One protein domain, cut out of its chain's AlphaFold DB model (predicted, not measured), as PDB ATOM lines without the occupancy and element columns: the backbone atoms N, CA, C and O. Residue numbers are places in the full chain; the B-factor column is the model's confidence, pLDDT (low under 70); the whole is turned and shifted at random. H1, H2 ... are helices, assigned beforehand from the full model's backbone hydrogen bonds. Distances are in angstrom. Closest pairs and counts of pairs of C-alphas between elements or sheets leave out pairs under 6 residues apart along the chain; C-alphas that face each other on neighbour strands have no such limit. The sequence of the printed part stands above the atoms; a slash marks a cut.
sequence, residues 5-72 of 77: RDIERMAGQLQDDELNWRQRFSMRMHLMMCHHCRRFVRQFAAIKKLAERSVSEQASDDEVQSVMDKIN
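What this domain is: This is residues 5 to 72 of the 77 residues of the protein "zf-HC2 domain-containing protein" of Endozoicomonas elysicola (UniProt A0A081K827). Picture a small body of three helices at one end, H1, H2 and the first part of H3, from which a long arm sticks out: residues 49 to 72, the last turns of H3, a link and then H4 at the far tip. H1 runs along the body part of H3, H2 meets H3 at a corner, and H4 stands free of the other helices. The printed part has 68 residues with four named helices, in the order H1, H2, H3, H4, and no named strand; the class is all helix. The whole is only just extended, close to loose, with a radius of gyration of the C-alphas of 16.7 A, and it spans 50 by 23 by 18 A, the arm making the length.

Where its parts are: Find C-alpha 5 at (152.005, 177.930, 48.909); from there H1 runs through residues 5 to 13, 13.0 A from first to last C-alpha. Next look at residues 21 to 33, which form H2, 19.0 A long. One residue on, C-alpha 35 at (150.905, 191.686, 51.810) begins H3, residues 35 to 54, the longest helix at 28.8 A. Last comes H4, residues 61 to 72, 16.1 A long, ending with C-alpha 72 at (144.080, 161.415, 15.163).

How they stand to each other: Start at H1, which only just touches H3, with 3 pairs of C-alphas within 8 A; the closest are those of Ile 7 and Cys 37, 7.3 A apart. H3 touches H1 with residues 37 to 44 alone, and the two helices run the same way at a shallow tilt of 21 degrees. H1 and H2 are close but not clearly touching: their closest C-alphas, those of Ile 7 and Met 27, are 6.9 A apart, and they run opposite ways at a steep tilt of 43 degrees. H2 and H3 touch only at the corner by their link, residues 30 to 32 of H2 with residues 37 to 38 of H3. The closest C-alphas there are those of Leu 31 and Arg 38, 4.9 A apart, and the lines stand at a steep tilt of 56 degrees, opposite ways. H4 is apart from H1, H2 and H3. In H1, H2, H3 and H4 every O i to N i+4 pair is within hydrogen-bond range.

The domain as a whole: The two C-alphas farthest apart are those of Met 33 and Asp 69, 50.4 A. Without the stretch that stands free, the body has 44 residues and spans 25 by 24 by 15 A. The printed part has no cut; the link from H2 to H3 is tight, those from H1 to H2 and from H3 to H4 are short, and no link is long. The mean pLDDT of the printed part is 77.3; look for values under 70 at residues 10 to 19 and 54 to 58.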
ATOM      1  N   ARG A   5     151.941 178.993  49.930       72.88
ATOM      2  CA  ARG A   5     152.005 177.930  48.909       72.88
ATOM      3  C   ARG A   5     150.628 177.390  48.503       72.88
ATOM      4  O   ARG A   5     150.443 176.937  47.380       72.88
ATOM      5  N   ASP A   6     149.650 177.433  49.404       76.62
ATOM      6  CA  ASP A   6     148.286 177.010  49.089       76.62
ATOM      7  C   ASP A   6     147.580 178.045  48.202       76.62
ATOM      8  O   ASP A   6     146.753 177.667  47.379       76.62
ATOM      9  N   ILE A   7     147.944 179.332  48.314       75.56
ATOM     10  CA  ILE A   7     147.456 180.411  47.433       75.56
ATOM     11  C   ILE A   7     147.876 180.157  45.983       75.56
ATOM     12  O   ILE A   7     147.073 180.354  45.080       75.56
ATOM     13  N   GLU A   8     149.106 179.697  45.759       72.56
ATOM     14  CA  GLU A   8     149.612 179.354  44.426       72.56
ATOM     15  C   GLU A   8     148.828 178.190  43.804       72.56
ATOM     16  O   GLU A   8     148.362 178.287  42.672       72.56
ATOM     17  N   ARG A   9     148.580 177.127  44.581       72.69
ATOM     18  CA  ARG A   9     147.783 175.974  44.134       72.69
ATOM     19  C   ARG A   9     146.336 176.361  43.816       72.69
ATOM     20  O   ARG A   9     145.803 175.963  42.787       72.69
ATOM     21  N   MET A  10     145.720 177.176  44.674       69.81
ATOM     22  CA  MET A  10     144.368 177.696  44.453       69.81
ATOM     23  C   MET A  10     144.302 178.660  43.259       69.81
ATOM     24  O   MET A  10     143.280 178.716  42.588       69.81
ATOM     25  N   ALA A  11     145.370 179.407  42.962       67.69
ATOM     26  CA  ALA A  11     145.417 180.290  41.797       67.69
ATOM     27  C   ALA A  11     145.377 179.507  40.472       67.69
ATOM     28  O   ALA A  11     144.719 179.958  39.538       67.69
ATOM     29  N   GLY A  12     146.000 178.323  40.417       64.38
ATOM     30  CA  GLY A  12     145.863 177.390  39.292       64.38
ATOM     31  C   GLY A  12     144.453 176.802  39.180       64.38
ATOM     32  O   GLY A  12     143.877 176.794  38.103       64.38
ATOM     33  N   GLN A  13     143.836 176.429  40.305       61.31
ATOM     34  CA  GLN A  13     142.454 175.912  40.337       61.31
ATOM     35  C   GLN A  13     141.383 176.955  39.972       61.31
ATOM     36  O   GLN A  13     140.235 176.606  39.720       61.31
ATOM     37  N   LEU A  14     141.736 178.243  39.904       59.41
ATOM     38  CA  LEU A  14     140.872 179.281  39.331       59.41
ATOM     39  C   LEU A  14     140.709 179.132  37.806       59.41
ATOM     40  O   LEU A  14     139.951 179.893  37.207       59.41
ATOM     41  N   GLN A  15     141.447 178.221  37.173       53.22
ATOM     42  CA  GLN A  15     141.310 177.880  35.760       53.22
ATOM     43  C   GLN A  15     140.161 176.891  35.506       53.22
ATOM     44  O   GLN A  15     139.541 176.980  34.455       53.22
ATOM     45  N   ASP A  16     139.810 176.066  36.499       57.44
ATOM     46  CA  ASP A  16     138.782 175.016  36.382       57.44
ATOM     47  C   ASP A  16     137.431 175.395  37.029       57.44
ATOM     48  O   ASP A  16     136.530 174.572  37.136       57.44
ATOM     49  N   ASP A  17     137.277 176.636  37.511       57.44
ATOM     50  CA  ASP A  17     136.080 177.155  38.212       57.44
ATOM     51  C   ASP A  17     135.626 176.356  39.467       57.44
ATOM     52  O   ASP A  17     134.625 176.683  40.105       57.44
ATOM     53  N   GLU A  18     136.415 175.379  39.925       59.44
ATOM     54  CA  GLU A  18     136.125 174.489  41.067       59.44
ATOM     55  C   GLU A  18     136.360 175.113  42.462       59.44
ATOM     56  O   GLU A  18     136.366 174.433  43.495       59.44
ATOM     57  N   LEU A  19     136.553 176.430  42.555       64.25
ATOM     58  CA  LEU A  19     136.796 177.085  43.844       64.25
ATOM     59  C   LEU A  19     135.504 177.269  44.642       64.25
ATOM     60  O   LEU A  19     134.757 178.236  44.469       64.25
ATOM     61  N   ASN A  20     135.314 176.389  45.624       70.38
ATOM     62  CA  ASN A  20     134.252 176.486  46.619       70.38
ATOM     63  C   ASN A  20     134.253 177.855  47.333       70.38
ATOM     64  O   ASN A  20     135.291 178.379  47.745       70.38
ATOM     65  N   TRP A  21     133.065 178.418  47.582       71.06
ATOM     66  CA  TRP A  21     132.871 179.744  48.199       71.06
ATOM     67  C   TRP A  21     133.623 179.924  49.531       71.06
ATOM     68  O   TRP A  21     134.154 180.997  49.826       71.06
ATOM     69  N   ARG A  22     133.750 178.844  50.313       75.94
ATOM     70  CA  ARG A  22     134.546 178.800  51.552       75.94
ATOM     71  C   ARG A  22     136.042 179.031  51.313       75.94
ATOM     72  O   ARG A  22     136.679 179.748  52.084       75.94
ATOM     73  N   GLN A  23     136.605 178.458  50.251       75.81
ATOM     74  CA  GLN A  23     138.012 178.643  49.884       75.81
ATOM     75  C   GLN A  23     138.259 180.073  49.397       75.81
ATOM     76  O   GLN A  23     139.234 180.693  49.820       75.81
ATOM     77  N   ARG A  24     137.323 180.647  48.622       77.88
ATOM     78  CA  ARG A  24     137.367 182.065  48.218       77.88
ATOM     79  C   ARG A  24     137.421 182.998  49.431       77.88
ATOM     80  O   ARG A  24     138.261 183.898  49.475       77.88
ATOM     81  N   PHE A  25     136.580 182.761  50.439       80.56
ATOM     82  CA  PHE A  25     136.580 183.560  51.667       80.56
ATOM     83  C   PHE A  25     137.876 183.401  52.472       80.56
ATOM     84  O   PHE A  25     138.482 184.395  52.870       80.56
ATOM     85  N   SER A  26     138.340 182.163  52.658       82.62
ATOM     86  CA  SER A  26     139.585 181.870  53.379       82.62
ATOM     87  C   SER A  26     140.798 182.530  52.709       82.62
ATOM     88  O   SER A  26     141.600 183.195  53.369       82.62
ATOM     89  N   MET A  27     140.887 182.448  51.377       80.12
ATOM     90  CA  MET A  27     141.924 183.122  50.596       80.12
ATOM     91  C   MET A  27     141.853 184.640  50.776       80.12
ATOM     92  O   MET A  27     142.869 185.277  51.042       80.12
ATOM     93  N   ARG A  28     140.657 185.232  50.710       82.94
ATOM     94  CA  ARG A  28     140.471 186.679  50.888       82.94
ATOM     95  C   ARG A  28     140.879 187.149  52.286       82.94
ATOM     96  O   ARG A  28     141.545 188.175  52.394       82.94
ATOM     97  N   MET A  29     140.577 186.367  53.323       85.00
ATOM     98  CA  MET A  29     141.060 186.602  54.690       85.00
ATOM     99  C   MET A  29     142.589 186.561  54.776       85.00
ATOM    100  O   MET A  29     143.201 187.450  55.363       85.00
ATOM    101  N   HIS A  30     143.231 185.586  54.129       85.56
ATOM    102  CA  HIS A  30     144.690 185.501  54.090       85.56
ATOM    103  C   HIS A  30     145.333 186.696  53.364       85.56
ATOM    104  O   HIS A  30     146.316 187.253  53.845       85.56
ATOM    105  N   LEU A  31     144.762 187.145  52.241       84.06
ATOM    106  CA  LEU A  31     145.262 188.303  51.486       84.06
ATOM    107  C   LEU A  31     145.128 189.629  52.249       84.06
ATOM    108  O   LEU A  31     145.877 190.563  51.965       84.06
ATOM    109  N   MET A  32     144.197 189.726  53.205       85.94
ATOM    110  CA  MET A  32     144.092 190.893  54.089       85.94
ATOM    111  C   MET A  32     145.212 190.933  55.133       85.94
ATOM    112  O   MET A  32     145.653 192.018  55.495       85.94
ATOM    113  N   MET A  33     145.709 189.773  55.570       86.00
ATOM    114  CA  MET A  33     146.784 189.676  56.565       86.00
ATOM    115  C   MET A  33     148.187 189.597  55.944       86.00
ATOM    116  O   MET A  33     149.163 189.991  56.574       86.00
ATOM    117  N   CYS A  34     148.317 189.100  54.709       87.31
ATOM    118  CA  CYS A  34     149.605 188.864  54.057       87.31
ATOM    119  C   CYS A  34     149.786 189.729  52.802       87.31
ATOM    120  O   CYS A  34     149.264 189.431  51.720       87.31
ATOM    121  N   HIS A  35     150.610 190.774  52.918       85.81
ATOM    122  CA  HIS A  35     150.905 191.686  51.810       85.81
ATOM    123  C   HIS A  35     151.607 190.994  50.624       85.81
ATOM    124  O   HIS A  35     151.321 191.310  49.467       85.81
ATOM    125  N   HIS A  36     152.483 190.019  50.885       85.75
ATOM    126  CA  HIS A  36     153.184 189.269  49.834       85.75
ATOM    127  C   HIS A  36     152.206 188.500  48.945       85.75
ATOM    128  O   HIS A  36     152.247 188.630  47.721       85.75
ATOM    129  N   CYS A  37     151.266 187.775  49.558       83.75
ATOM    130  CA  CYS A  37     150.238 187.049  48.817       83.75
ATOM    131  C   CYS A  37     149.310 188.009  48.068       83.75
ATOM    132  O   CYS A  37     148.971 187.759  46.913       83.75
ATOM    133  N   ARG A  38     148.959 189.157  48.666       85.88
ATOM    134  CA  ARG A  38     148.178 190.203  47.986       85.88
ATOM    135  C   ARG A  38     148.869 190.708  46.721       85.88
ATOM    136  O   ARG A  38     148.218 190.860  45.688       85.88
ATOM    137  N   ARG A  39     150.177 190.967  46.785       87.00
ATOM    138  CA  ARG A  39     150.970 191.423  45.636       87.00
ATOM    139  C   ARG A  39     151.106 190.335  44.564       87.00
ATOM    140  O   ARG A  39     151.043 190.658  43.380       87.00
ATOM    141  N   PHE A  40     151.263 189.075  44.966       84.62
ATOM    142  CA  PHE A  40     151.311 187.930  44.055       84.62
ATOM    143  C   PHE A  40     149.992 187.760  43.291       84.62
ATOM    144  O   PHE A  40     149.991 187.817  42.067       84.62
ATOM    145  N   VAL A  41     148.860 187.667  43.997       83.00
ATOM    146  CA  VAL A  41     147.540 187.464  43.373       83.00
ATOM    147  C   VAL A  41     147.182 188.601  42.416       83.00
ATOM    148  O   VAL A  41     146.608 188.358  41.359       83.00
ATOM    149  N   ARG A  42     147.555 189.848  42.735       85.62
ATOM    150  CA  ARG A  42     147.351 190.985  41.820       85.62
ATOM    151  C   ARG A  42     148.142 190.847  40.519       85.62
ATOM    152  O   ARG A  42     147.593 191.141  39.463       85.62
ATOM    153  N   GLN A  43     149.405 190.428  40.597       85.31
ATOM    154  CA  GLN A  43     150.232 190.193  39.408       85.31
ATOM    155  C   GLN A  43     149.707 189.006  38.603       85.31
ATOM    156  O   GLN A  43     149.547 189.121  37.393       85.31
ATOM    157  N   PHE A  44     149.349 187.913  39.276       84.19
ATOM    158  CA  PHE A  44     148.762 186.740  38.641       84.19
ATOM    159  C   PHE A  44     147.462 187.081  37.898       84.19
ATOM    160  O   PHE A  44     147.313 186.735  36.734       84.19
ATOM    161  N   ALA A  45     146.557 187.845  38.519       82.25
ATOM    162  CA  ALA A  45     145.326 188.299  37.871       82.25
ATOM    163  C   ALA A  45     145.590 189.214  36.660       82.25
ATOM    164  O   ALA A  45     144.852 189.157  35.679       82.25
ATOM    165  N   ALA A  46     146.633 190.049  36.706       84.88
ATOM    166  CA  ALA A  46     147.018 190.890  35.574       84.88
ATOM    167  C   ALA A  46     147.571 190.059  34.405       84.88
ATOM    168  O   ALA A  46     147.177 190.292  33.265       84.88
ATOM    169  N   ILE A  47     148.425 189.072  34.696       84.94
ATOM    170  CA  ILE A  47     148.936 188.119  33.702       84.94
ATOM    171  C   ILE A  47     147.781 187.315  33.110       84.94
ATOM    172  O   ILE A  47     147.683 187.237  31.894       84.94
ATOM    173  N   LYS A  48     146.862 186.800  33.940       80.81
ATOM    174  CA  LYS A  48     145.663 186.080  33.487       80.81
ATOM    175  C   LYS A  48     144.826 186.935  32.537       80.81
ATOM    176  O   LYS A  48     144.538 186.502  31.433       80.81
ATOM    177  N   LYS A  49     144.524 188.181  32.910       80.56
ATOM    178  CA  LYS A  49     143.758 189.108  32.063       80.56
ATOM    179  C   LYS A  49     144.464 189.440  30.745       80.56
ATOM    180  O   LYS A  49     143.807 189.691  29.737       80.56
ATOM    181  N   LEU A  50     145.794 189.511  30.756       82.44
ATOM    182  CA  LEU A  50     146.578 189.720  29.542       82.44
ATOM    183  C   LEU A  50     146.565 188.465  28.662       82.44
ATOM    184  O   LEU A  50     146.347 188.587  27.464       82.44
ATOM    185  N   ALA A  51     146.723 187.286  29.268       79.56
ATOM    186  CA  ALA A  51     146.637 185.996  28.599       79.56
ATOM    187  C   ALA A  51     145.259 185.807  27.944       79.56
ATOM    188  O   ALA A  51     145.193 185.547  26.751       79.56
ATOM    189  N   GLU A  52     144.173 186.059  28.678       75.06
ATOM    190  CA  GLU A  52     142.790 186.041  28.174       75.06
ATOM    191  C   GLU A  52     142.562 187.016  27.014       75.06
ATOM    192  O   GLU A  52     141.770 186.731  26.129       75.06
ATOM    193  N   ARG A  53     143.256 188.163  26.988       71.38
ATOM    194  CA  ARG A  53     143.202 189.107  25.858       71.38
ATOM    195  C   ARG A  53     144.044 188.682  24.660       71.38
ATOM    196  O   ARG A  53     143.780 189.148  23.560       71.38
ATOM    197  N   SER A  54     145.091 187.892  24.883       64.88
ATOM    198  CA  SER A  54     145.940 187.348  23.817       64.88
ATOM    199  C   SER A  54     145.414 186.035  23.244       64.88
ATOM    200  O   SER A  54     145.801 185.668  22.138       64.88
ATOM    201  N   VAL A  55     144.537 185.337  23.973       63.03
ATOM    202  CA  VAL A  55     143.736 184.256  23.406       63.03
ATOM    203  C   VAL A  55     142.746 184.919  22.452       63.03
ATOM    204  O   VAL A  55     141.782 185.552  22.876       63.03
ATOM    205  N   SER A  56     143.075 184.844  21.159       56.97
ATOM    206  CA  SER A  56     142.173 185.139  20.043       56.97
ATOM    207  C   SER A  56     140.822 184.464  20.280       56.97
ATOM    208  O   SER A  56     140.785 183.458  20.990       56.97
ATOM    209  N   GLU A  57     139.745 185.022  19.713       65.06
ATOM    210  CA  GLU A  57     138.394 184.438  19.691       65.06
ATOM    211  C   GLU A  57     138.420 182.912  19.804       65.06
ATOM    212  O   GLU A  57     139.213 182.266  19.118       65.06
ATOM    213  N   GLN A  58     137.597 182.364  20.712       67.06
ATOM    214  CA  GLN A  58     137.468 180.919  20.888       67.06
ATOM    215  C   GLN A  58     137.412 180.278  19.502       67.06
ATOM    216  O   GLN A  58     136.532 180.634  18.716       67.06
ATOM    217  N   ALA A  59     138.399 179.426  19.202       71.94
ATOM    218  CA  ALA A  59     138.489 178.764  17.909       71.94
ATOM    219  C   ALA A  59     137.136 178.118  17.615       71.94
ATOM    220  O   ALA A  59     136.536 177.528  18.522       71.94
ATOM    221  N   SER A  60     136.636 178.279  16.392       78.81
ATOM    222  CA  SER A  60     135.342 177.697  16.051       78.81
ATOM    223  C   SER A  60     135.396 176.178  16.218       78.81
ATOM    224  O   SER A  60     136.466 175.567  16.116       78.81
ATOM    225  N   ASP A  61     134.245 175.547  16.448       80.88
ATOM    226  CA  ASP A  61     134.168 174.086  16.554       80.88
ATOM    227  C   ASP A  61     134.790 173.400  15.318       80.88
ATOM    228  O   ASP A  61     135.445 172.365  15.446       80.88
ATOM    229  N   ASP A  62     134.692 174.029  14.139       82.81
ATOM    230  CA  ASP A  62     135.314 173.563  12.895       82.81
ATOM    231  C   ASP A  62     136.855 173.644  12.924       82.81
ATOM    232  O   ASP A  62     137.544 172.732  12.454       82.81
ATOM    233  N   GLU A  63     137.427 174.715  13.485       82.25
ATOM    234  CA  GLU A  63     138.880 174.858  13.652       82.25
ATOM    235  C   GLU A  63     139.430 173.837  14.653       82.25
ATOM    236  O   GLU A  63     140.474 173.222  14.408       82.25
ATOM    237  N   VAL A  64     138.706 173.612  15.754       86.94
ATOM    238  CA  VAL A  64     139.050 172.593  16.754       86.94
ATOM    239  C   VAL A  64     138.992 171.198  16.128       86.94
ATOM    240  O   VAL A  64     139.943 170.426  16.284       86.94
ATOM    241  N   GLN A  65     137.942 170.889  15.361       86.38
ATOM    242  CA  GLN A  65     137.805 169.598  14.684       86.38
ATOM    243  C   GLN A  65     138.942 169.361  13.680       86.38
ATOM    244  O   GLN A  65     139.550 168.293  13.688       86.38
ATOM    245  N   SER A  66     139.324 170.374  12.893       86.44
ATOM    246  CA  SER A  66     140.433 170.265  11.932       86.44
ATOM    247  C   SER A  66     141.777 169.929  12.591       86.44
ATOM    248  O   SER A  66     142.601 169.211  12.017       86.44
ATOM    249  N   VAL A  67     142.031 170.453  13.793       86.88
ATOM    250  CA  VAL A  67     143.240 170.128  14.562       86.88
ATOM    251  C   VAL A  67     143.150 168.715  15.133       86.88
ATOM    252  O   VAL A  67     144.122 167.964  15.035       86.88
ATOM    253  N   MET A  68     141.997 168.330  15.682       88.94
ATOM    254  CA  MET A  68     141.783 166.990  16.235       88.94
ATOM    255  C   MET A  68     141.909 165.894  15.174       88.94
ATOM    256  O   MET A  68     142.527 164.864  15.439       88.94
ATOM    257  N   ASP A  69     141.411 166.129  13.962       87.75
ATOM    258  CA  ASP A  69     141.542 165.187  12.848       87.75
ATOM    259  C   ASP A  69     143.013 164.973  12.463       87.75
ATOM    260  O   ASP A  69     143.442 163.843  12.254       87.75
ATOM    261  N   LYS A  70     143.829 166.037  12.464       84.69
ATOM    262  CA  LYS A  70     145.277 165.945  12.193       84.69
ATOM    263  C   LYS A  70     146.056 165.210  13.283       84.69
ATOM    264  O   LYS A  70     147.097 164.633  12.985       84.69
ATOM    265  N   ILE A  71     145.602 165.274  14.535       84.94
ATOM    266  CA  ILE A  71     146.221 164.560  15.663       84.94
ATOM    267  C   ILE A  71     145.837 163.077  15.637       84.94
ATOM    268  O   ILE A  71     146.655 162.226  15.978       84.94
ATOM    269  N   ASN A  72     144.603 162.775  15.230       79.12
ATOM    270  CA  ASN A  72     144.080 161.415  15.163       79.12
ATOM    271  C   ASN A  72     144.423 160.684  13.860       79.12
ATOM    272  O   ASN A  72     144.142 159.489  13.770       79.12
TER     273      ASN A  72